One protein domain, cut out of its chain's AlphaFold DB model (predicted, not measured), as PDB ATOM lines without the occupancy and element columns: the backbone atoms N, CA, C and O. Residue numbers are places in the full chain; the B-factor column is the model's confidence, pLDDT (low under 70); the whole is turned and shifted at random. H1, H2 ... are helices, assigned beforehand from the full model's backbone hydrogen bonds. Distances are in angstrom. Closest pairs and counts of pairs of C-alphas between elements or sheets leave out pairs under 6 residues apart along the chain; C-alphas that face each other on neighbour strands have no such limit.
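AT A GLANCE: This is residues 6 to 75 of the 84 residues of an uncharacterized protein of Candidatus Nitrotoga sp. AM1P (UniProt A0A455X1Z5). This is a small, compact head of helices with one long arm sticking out of it, made of residues 60 to 75, of which 60 to 73 belong to the long helix H3. H1, H2, the loops before and after them and the first part of H3 make the head, while residues 60 to 75, of which 60 to 73 belong to H3, stand free and make the length. The printed part has 70 residues with three named helices, H1, H2 and H3 in chain order, and no named strand; the class is all helix. The whole is loose, with a radius of gyration of the C-alphas of 15.3 A, and the C-alphas span 51 by 24 by 19 A.

IN THESE COORDINATES: Start at C-alpha 6, at (117.573, 169.746, 144.103); residues 6 to 13 hold no named element. Find C-alpha 14 at (123.195, 173.401, 130.764); here H1 begins, and it takes in residues 14 to 25, 15.3 A from first to last C-alpha. A tight link of 4 residues leads to H2, residues 30 to 38, which covers 12.2 A. After a short link of 6 residues, look at Thr 45, where H3 begins; it holds residues 45 to 73, is 42.3 A long and ends with C-alpha 73 at (127.325, 194.537, 112.061).

HOW THE PARTS SIT: Begin at H1, which touches H2 with residues 19 to 24 of H1 alone. Look there at the closest C-alphas, those of Ala 23 and Lys 32, 5.1 A apart. The two helices run opposite ways at a steep tilt of 60 degrees. H1 and H3 only just touch, with 3 pairs of C-alphas within 8 A, through residues 17 to 20 of H1 and 52 to 55 of H3 alone. Their closest C-alphas are those of Leu 17 and Phe 52, 5.6 A apart, and they run opposite ways at a steep tilt of 65 degrees. H2 and H3 are close but not clearly touching; their closest C-alphas, those of Glu 37 and Thr 45, are 7.0 A apart. They run opposite ways at a steep tilt of 69 degrees, only just short of about perpendicular. In H1 and H2 every O i to N i+4 pair is within hydrogen-bond range; in H3 it is 23 of 25.

THE WHOLE: The two C-alphas farthest apart are those of Lys 41 and Gly 75, at 51.8 A. Without the stretch that stands free, the body of 54 residues spans 26 by 25 by 18 A. The printed part has no cut, and no link between the helices is long. The mean pLDDT of the printed part is 87.1; look for values under 70 at residues 6 to 7, residue 9, residues 40 to 43 and residue 45.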
ATOM      1  N   SER A   6     117.909 171.048 143.527       68.19
ATOM      2  CA  SER A   6     117.573 169.746 144.103       68.19
ATOM      3  C   SER A   6     118.857 169.040 144.543       68.19
ATOM      4  O   SER A   6     119.754 168.876 143.722       68.19
ATOM      5  N   ASN A   7     118.984 168.647 145.819       66.12
ATOM      6  CA  ASN A   7     120.167 167.949 146.363       66.12
ATOM      7  C   ASN A   7     121.514 168.579 145.940       66.12
ATOM      8  O   ASN A   7     122.402 167.895 145.434       66.12
ATOM      9  N   ASN A   8     121.651 169.901 146.100       71.12
ATOM     10  CA  ASN A   8     122.812 170.701 145.670       71.12
ATOM     11  C   ASN A   8     123.105 170.681 144.153       71.12
ATOM     12  O   ASN A   8     124.163 171.136 143.719       71.12
ATOM     13  N   CYS A   9     122.169 170.207 143.330       68.69
ATOM     14  CA  CYS A   9     122.231 170.242 141.875       68.69
ATOM     15  C   CYS A   9     121.254 171.282 141.312       68.69
ATOM     16  O   CYS A   9     120.103 171.370 141.739       68.69
ATOM     17  N   ILE A  10     121.700 172.063 140.328       82.44
ATOM     18  CA  ILE A  10     120.840 172.978 139.570       82.44
ATOM     19  C   ILE A  10     120.221 172.182 138.417       82.44
ATOM     20  O   ILE A  10     120.910 171.827 137.455       82.44
ATOM     21  N   VAL A  11     118.922 171.901 138.517       79.88
ATOM     22  CA  VAL A  11     118.165 171.087 137.551       79.88
ATOM     23  C   VAL A  11     118.086 171.790 136.203       79.88
ATOM     24  O   VAL A  11     118.319 171.182 135.166       79.88
ATOM     25  N   ASN A  12     117.822 173.094 136.205       80.69
ATOM     26  CA  ASN A  12     117.762 173.900 134.992       80.69
ATOM     27  C   ASN A  12     119.144 174.434 134.573       80.69
ATOM     28  O   ASN A  12     119.292 175.604 134.226       80.69
ATOM     29  N   SER A  13     120.160 173.577 134.621       87.75
ATOM     30  CA  SER A  13     121.508 173.892 134.149       87.75
ATOM     31  C   SER A  13     121.763 173.325 132.757       87.75
ATOM     32  O   SER A  13     121.145 172.351 132.327       87.75
ATOM     33  N   GLU A  14     122.737 173.906 132.058       89.31
ATOM     34  CA  GLU A  14     123.195 173.401 130.764       89.31
ATOM     35  C   GLU A  14     123.672 171.947 130.850       89.31
ATOM     36  O   GLU A  14     123.308 171.126 130.010       89.31
ATOM     37  N   LYS A  15     124.409 171.603 131.913       90.69
ATOM     38  CA  LYS A  15     124.848 170.229 132.170       90.69
ATOM     39  C   LYS A  15     123.663 169.263 132.193       90.69
ATOM     40  O   LYS A  15     123.698 168.245 131.513       90.69
ATOM     41  N   MET A  16     122.612 169.593 132.942       89.00
ATOM     42  CA  MET A  16     121.429 168.741 133.062       89.00
ATOM     43  C   MET A  16     120.627 168.660 131.762       89.00
ATOM     44  O   MET A  16     120.150 167.580 131.424       89.00
ATOM     45  N   LEU A  17     120.552 169.751 130.992       91.31
ATOM     46  CA  LEU A  17     119.963 169.728 129.652       91.31
ATOM     47  C   LEU A  17     120.696 168.748 128.729       91.31
ATOM     48  O   LEU A  17     120.055 167.920 128.088       91.31
ATOM     49  N   PHE A  18     122.029 168.803 128.675       92.69
ATOM     50  CA  PHE A  18     122.810 167.873 127.856       92.69
ATOM     51  C   PHE A  18     122.708 166.430 128.348       92.69
ATOM     52  O   PHE A  18     122.684 165.506 127.533       92.69
ATOM     53  N   THR A  19     122.624 166.212 129.663       92.50
ATOM     54  CA  THR A  19     122.341 164.885 130.218       92.50
ATOM     55  C   THR A  19     120.994 164.373 129.714       92.50
ATOM     56  O   THR A  19     120.934 163.259 129.203       92.50
ATOM     57  N   TRP A  20     119.940 165.191 129.783       91.75
ATOM     58  CA  TRP A  20     118.597 164.836 129.322       91.75
ATOM     59  C   TRP A  20     118.529 164.556 127.817       91.75
ATOM     60  O   TRP A  20     118.013 163.513 127.415       91.75
ATOM     61  N   LEU A  21     119.122 165.422 126.990       93.06
ATOM     62  CA  LEU A  21     119.187 165.233 125.539       93.06
ATOM     63  C   LEU A  21     119.860 163.909 125.172       93.06
ATOM     64  O   LEU A  21     119.338 163.138 124.374       93.06
ATOM     65  N   ASN A  22     120.997 163.604 125.793       95.00
ATOM     66  CA  ASN A  22     121.720 162.368 125.510       95.00
ATOM     67  C   ASN A  22     121.019 161.123 126.071       95.00
ATOM     68  O   ASN A  22     121.117 160.053 125.475       95.00
ATOM     69  N   ALA A  23     120.301 161.255 127.188       92.81
ATOM     70  CA  ALA A  23     119.551 160.169 127.809       92.81
ATOM     71  C   ALA A  23     118.292 159.781 127.024       92.81
ATOM     72  O   ALA A  23     117.968 158.598 126.963       92.81
ATOM     73  N   TYR A  24     117.571 160.741 126.438       90.50
ATOM     74  CA  TYR A  24     116.240 160.479 125.873       90.50
ATOM     75  C   TYR A  24     116.087 160.834 124.388       90.50
ATOM     76  O   TYR A  24     115.371 160.127 123.683       90.50
ATOM     77  N   GLU A  25     116.776 161.862 123.887       90.81
ATOM     78  CA  GLU A  25     116.534 162.403 122.536       90.81
ATOM     79  C   GLU A  25     117.586 161.962 121.503       90.81
ATOM     80  O   GLU A  25     117.240 161.658 120.364       90.81
ATOM     81  N   TYR A  26     118.868 161.894 121.880       92.38
ATOM     82  CA  TYR A  26     119.973 161.626 120.948       92.38
ATOM     83  C   TYR A  26     120.514 160.198 121.048       92.38
ATOM     84  O   TYR A  26     120.219 159.357 120.202       92.38
ATOM     85  N   HIS A  27     121.326 159.919 122.071       93.62
ATOM     86  CA  HIS A  27     122.118 158.688 122.159       93.62
ATOM     87  C   HIS A  27     121.452 157.579 122.980       93.62
ATOM     88  O   HIS A  27     121.877 156.430 122.908       93.62
ATOM     89  N   ARG A  28     120.393 157.910 123.727       92.00
ATOM     90  CA  ARG A  28     119.656 156.993 124.611       92.00
ATOM     91  C   ARG A  28     120.558 156.288 125.629       92.00
ATOM     92  O   ARG A  28     120.417 155.097 125.891       92.00
ATOM     93  N   GLU A  29     121.509 157.035 126.184       95.81
ATOM     94  CA  GLU A  29     122.506 156.510 127.118       95.81
ATOM     95  C   GLU A  29     121.871 156.116 128.458       95.81
ATOM     96  O   GLU A  29     121.389 156.969 129.206       95.81
ATOM     97  N   ARG A  30     121.917 154.819 128.782       92.88
ATOM     98  CA  ARG A  30     121.279 154.245 129.975       92.88
ATOM     99  C   ARG A  30     121.814 154.821 131.288       92.88
ATOM    100  O   ARG A  30     121.029 155.161 132.160       92.88
ATOM    101  N   GLU A  31     123.123 155.033 131.397       94.06
ATOM    102  CA  GLU A  31     123.736 155.644 132.590       94.06
ATOM    103  C   GLU A  31     123.183 157.053 132.867       94.06
ATOM    104  O   GLU A  31     122.967 157.444 134.014       94.06
ATOM    105  N   LYS A  32     122.899 157.825 131.809       91.75
ATOM    106  CA  LYS A  32     122.314 159.166 131.932       91.75
ATOM    107  C   LYS A  32     120.825 159.109 132.277       91.75
ATOM    108  O   LYS A  32     120.351 159.993 132.985       91.75
ATOM    109  N   GLN A  33     120.104 158.083 131.821       89.81
ATOM    110  CA  GLN A  33     118.722 157.829 132.245       89.81
ATOM    111  C   GLN A  33     118.673 157.505 133.738       89.81
ATOM    112  O   GLN A  33     117.947 158.167 134.469       89.81
ATOM    113  N   GLU A  34     119.518 156.587 134.209       89.38
ATOM    114  CA  GLU A  34     119.613 156.208 135.625       89.38
ATOM    115  C   GLU A  34     120.001 157.405 136.508       89.38
ATOM    116  O   GLU A  34     119.427 157.619 137.578       89.38
ATOM    117  N   LEU A  35     120.915 158.257 136.031       87.38
ATOM    118  CA  LEU A  35     121.245 159.518 136.692       87.38
ATOM    119  C   LEU A  35     120.020 160.439 136.802       87.38
ATOM    120  O   LEU A  35     119.767 160.987 137.871       87.38
ATOM    121  N   LEU A  36     119.246 160.622 135.730       85.62
ATOM    122  CA  LEU A  36     118.046 161.470 135.747       85.62
ATOM    123  C   LEU A  36     116.939 160.880 136.627       85.62
ATOM    124  O   LEU A  36     116.303 161.609 137.387       85.62
ATOM    125  N   GLU A  37     116.764 159.563 136.592       84.69
ATOM    126  CA  GLU A  37     115.842 158.825 137.451       84.69
ATOM    127  C   GLU A  37     116.242 158.909 138.926       84.69
ATOM    128  O   GLU A  37     115.371 158.998 139.789       84.69
ATOM    129  N   SER A  38     117.534 159.001 139.250       84.06
ATOM    130  CA  SER A  38     117.973 159.237 140.632       84.06
ATOM    131  C   SER A  38     117.461 160.573 141.202       84.06
ATOM    132  O   SER A  38     117.231 160.690 142.408       84.06
ATOM    133  N   TYR A  39     117.189 161.554 140.332       75.94
ATOM    134  CA  TYR A  39     116.580 162.840 140.687       75.94
ATOM    135  C   TYR A  39     115.037 162.836 140.615       75.94
ATOM    136  O   TYR A  39     114.402 163.800 141.053       75.94
ATOM    137  N   SER A  40     114.416 161.750 140.128       66.12
ATOM    138  CA  SER A  40     112.962 161.642 139.900       66.12
ATOM    139  C   SER A  40     112.106 161.704 141.167       66.12
ATOM    140  O   SER A  40     110.924 162.033 141.090       66.12
ATOM    141  N   LYS A  41     112.701 161.479 142.351       64.31
ATOM    142  CA  LYS A  41     112.018 161.634 143.650       64.31
ATOM    143  C   LYS A  41     111.495 163.056 143.896       64.31
ATOM    144  O   LYS A  41     110.674 163.243 144.787       64.31
ATOM    145  N   ILE A  42     111.986 164.048 143.148       61.72
ATOM    146  CA  ILE A  42     111.681 165.476 143.338       61.72
ATOM    147  C   ILE A  42     110.942 166.062 142.127       61.72
ATOM    148  O   ILE A  42     110.093 166.935 142.288       61.72
ATOM    149  N   MET A  43     111.220 165.568 140.918       66.00
ATOM    150  CA  MET A  43     110.517 165.970 139.702       66.00
ATOM    151  C   MET A  43     110.334 164.745 138.803       66.00
ATOM    152  O   MET A  43     111.339 164.214 138.326       66.00
ATOM    153  N   PRO A  44     109.092 164.295 138.545       72.00
ATOM    154  CA  PRO A  44     108.843 163.219 137.596       72.00
ATOM    155  C   PRO A  44     109.534 163.507 136.262       72.00
ATOM    156  O   PRO A  44     109.552 164.653 135.804       72.00
ATOM    157  N   THR A  45     110.081 162.476 135.620       68.06
ATOM    158  CA  THR A  45     110.795 162.599 134.337       68.06
ATOM    159  C   THR A  45     109.956 163.314 133.272       68.06
ATOM    160  O   THR A  45     110.474 164.074 132.458       68.06
ATOM    161  N   GLU A  46     108.635 163.145 133.315       71.31
ATOM    162  CA  GLU A  46     107.721 163.844 132.410       71.31
ATOM    163  C   GLU A  46     107.648 165.354 132.666       71.31
ATOM    164  O   GLU A  46     107.494 166.136 131.729       71.31
ATOM    165  N   TRP A  47     107.798 165.793 133.916       73.12
ATOM    166  CA  TRP A  47     107.766 167.211 134.277       73.12
ATOM    167  C   TRP A  47     109.099 167.894 133.966       73.12
ATOM    168  O   TRP A  47     109.116 169.045 133.520       73.12
ATOM    169  N   SER A  48     110.220 167.185 134.136       76.38
ATOM    170  CA  SER A  48     111.548 167.727 133.824       76.38
ATOM    171  C   SER A  48     111.712 168.034 132.331       76.38
ATOM    172  O   SER A  48     112.370 169.014 131.976       76.38
ATOM    173  N   ARG A  49     111.003 167.311 131.452       85.44
ATOM    174  CA  ARG A  49     110.915 167.623 130.016       85.44
ATOM    175  C   ARG A  49     110.511 169.074 129.747       85.44
ATOM    176  O   ARG A  49     111.131 169.725 128.913       85.44
ATOM    177  N   GLY A  50     109.514 169.606 130.458       87.06
ATOM    178  CA  GLY A  50     109.075 170.997 130.281       87.06
ATOM    179  C   GLY A  50     110.173 172.012 130.620       87.06
ATOM    180  O   GLY A  50     110.360 173.001 129.906       87.06
ATOM    181  N   VAL A  51     110.962 171.731 131.662       85.62
ATOM    182  CA  VAL A  51     112.111 172.561 132.061       85.62
ATOM    183  C   VAL A  51     113.188 172.553 130.978       85.62
ATOM    184  O   VAL A  51     113.691 173.611 130.598       85.62
ATOM    185  N   PHE A  52     113.515 171.377 130.440       89.25
ATOM    186  CA  PHE A  52     114.537 171.240 129.402       89.25
ATOM    187  C   PHE A  52     114.105 171.837 128.059       89.25
ATOM    188  O   PHE A  52     114.904 172.513 127.412       89.25
ATOM    189  N   LEU A  53     112.836 171.688 127.669       91.06
ATOM    190  CA  LEU A  53     112.286 172.359 126.488       91.06
ATOM    191  C   LEU A  53     112.337 173.883 126.627       91.06
ATOM    192  O   LEU A  53     112.724 174.570 125.685       91.06
ATOM    193  N   THR A  54     112.025 174.413 127.810       89.62
ATOM    194  CA  THR A  54     112.149 175.853 128.078       89.62
ATOM    195  C   THR A  54     113.599 176.314 127.915       89.62
ATOM    196  O   THR A  54     113.856 177.307 127.241       89.62
ATOM    197  N   LEU A  55     114.570 175.564 128.450       90.56
ATOM    198  CA  LEU A  55     115.995 175.864 128.262       90.56
ATOM    199  C   LEU A  55     116.423 175.852 126.787       90.56
ATOM    200  O   LEU A  55     117.231 176.687 126.382       90.56
ATOM    201  N   LEU A  56     115.893 174.925 125.983       92.94
ATOM    202  CA  LEU A  56     116.161 174.872 124.543       92.94
ATOM    203  C   LEU A  56     115.601 176.090 123.812       92.94
ATOM    204  O   LEU A  56     116.305 176.674 122.991       92.94
ATOM    205  N   VAL A  57     114.368 176.492 124.125       93.81
ATOM    206  CA  VAL A  57     113.743 177.688 123.543       93.81
ATOM    207  C   VAL A  57     114.566 178.932 123.869       93.81
ATOM    208  O   VAL A  57     114.900 179.692 122.964       93.81
ATOM    209  N   GLU A  58     114.963 179.109 125.130       91.88
ATOM    210  CA  GLU A  58     115.782 180.250 125.551       91.88
ATOM    211  C   GLU A  58     117.152 180.268 124.852       91.88
ATOM    212  O   GLU A  58     117.603 181.315 124.382       91.88
ATOM    213  N   LYS A  59     117.793 179.102 124.687       92.25
ATOM    214  CA  LYS A  59     119.026 178.981 123.892       92.25
ATOM    215  C   LYS A  59     118.799 179.334 122.422       92.25
ATOM    216  O   LYS A  59     119.613 180.049 121.843       92.25
ATOM    217  N   GLY A  60     117.699 178.875 121.830       94.44
ATOM    218  CA  GLY A  60     117.317 179.206 120.459       94.44
ATOM    219  C   GLY A  60     117.148 180.712 120.262       94.44
ATOM    220  O   GLY A  60     117.772 181.282 119.370       94.44
ATOM    221  N   LYS A  61     116.398 181.378 121.151       95.00
ATOM    222  CA  LYS A  61     116.247 182.842 121.154       95.00
ATOM    223  C   LYS A  61     117.598 183.550 121.244       95.00
ATOM    224  O   LYS A  61     117.850 184.477 120.478       95.00
ATOM    225  N   ALA A  62     118.489 183.102 122.132       94.31
ATOM    226  CA  ALA A  62     119.823 183.684 122.271       94.31
ATOM    227  C   ALA A  62     120.656 183.549 120.985       94.31
ATOM    228  O   ALA A  62     121.255 184.528 120.541       94.31
ATOM    229  N   ILE A  63     120.649 182.373 120.346       96.00
ATOM    230  CA  ILE A  63     121.333 182.139 119.065       96.00
ATOM    231  C   ILE A  63     120.752 183.039 117.968       96.00
ATOM    232  O   ILE A  63     121.507 183.680 117.238       96.00
ATOM    233  N   SER A  64     119.425 183.142 117.868       95.44
ATOM    234  CA  SER A  64     118.767 184.024 116.900       95.44
ATOM    235  C   SER A  64     119.097 185.500 117.136       95.44
ATOM    236  O   SER A  64     119.385 186.216 116.181       95.44
ATOM    237  N   ASN A  65     119.120 185.949 118.394       95.62
ATOM    238  CA  ASN A  65     119.500 187.316 118.753       95.62
ATOM    239  C   ASN A  65     120.968 187.608 118.393       95.62
ATOM    240  O   ASN A  65     121.268 188.687 117.882       95.62
ATOM    241  N   LEU A  66     121.877 186.643 118.588       96.25
ATOM    242  CA  LEU A  66     123.268 186.755 118.135       96.25
ATOM    243  C   LEU A  66     123.368 186.824 116.606       96.25
ATOM    244  O   LEU A  66     124.104 187.654 116.081       96.25
ATOM    245  N   GLY A  67     122.599 186.007 115.884       96.06
ATOM    246  CA  GLY A  67     122.520 186.078 114.422       96.06
ATOM    247  C   GLY A  67     122.049 187.451 113.933       96.06
ATOM    248  O   GLY A  67     122.689 188.055 113.075       96.06
ATOM    249  N   ALA A  68     120.995 187.995 114.547       95.12
ATOM    250  CA  ALA A  68     120.494 189.334 114.244       95.12
ATOM    251  C   ALA A  68     121.538 190.430 114.519       95.12
ATOM    252  O   ALA A  68     121.640 191.388 113.754       95.12
ATOM    253  N   LEU A  69     122.342 190.288 115.577       96.06
ATOM    254  CA  LEU A  69     123.449 191.202 115.855       96.06
ATOM    255  C   LEU A  69     124.515 191.150 114.750       96.06
ATOM    256  O   LEU A  69     124.963 192.197 114.285       96.06
ATOM    257  N   VAL A  70     124.886 189.951 114.292       97.12
ATOM    258  CA  VAL A  70     125.830 189.780 113.176       97.12
ATOM    259  C   VAL A  70     125.299 190.444 111.901       97.12
ATOM    260  O   VAL A  70     126.054 191.121 111.207       97.12
ATOM    261  N   GLU A  71     124.005 190.324 111.600       96.81
ATOM    262  CA  GLU A  71     123.387 191.002 110.450       96.81
ATOM    263  C   GLU A  71     123.488 192.530 110.529       96.81
ATOM    264  O   GLU A  71     123.745 193.170 109.508       96.81
ATOM    265  N   VAL A  72     123.319 193.108 111.723       96.62
ATOM    266  CA  VAL A  72     123.475 194.555 111.946       96.62
ATOM    267  C   VAL A  72     124.919 194.988 111.712       96.62
ATOM    268  O   VAL A  72     125.159 195.948 110.984       96.62
ATOM    269  N   VAL A  73     125.891 194.250 112.257       96.88
ATOM    270  CA  VAL A  73     127.325 194.537 112.061       96.88
ATOM    271  C   VAL A  73     127.716 194.470 110.582       96.88
ATOM    272  O   VAL A  73     128.525 195.267 110.117       96.88
ATOM    273  N   LEU A  74     127.118 193.551 109.823       97.56
ATOM    274  CA  LEU A  74     127.350 193.413 108.384       97.56
ATOM    275  C   LEU A  74     126.568 194.426 107.528       97.56
ATOM    276  O   LEU A  74     126.639 194.348 106.302       97.56
ATOM    277  N   GLY A  75     125.784 195.326 108.130       96.19
ATOM    278  CA  GLY A  75     124.942 196.284 107.405       96.19
ATOM    279  C   GLY A  75     123.783 195.643 106.634       96.19
ATOM    280  O   GLY A  75     123.137 196.304 105.825       96.19
TER     281      GLY A  75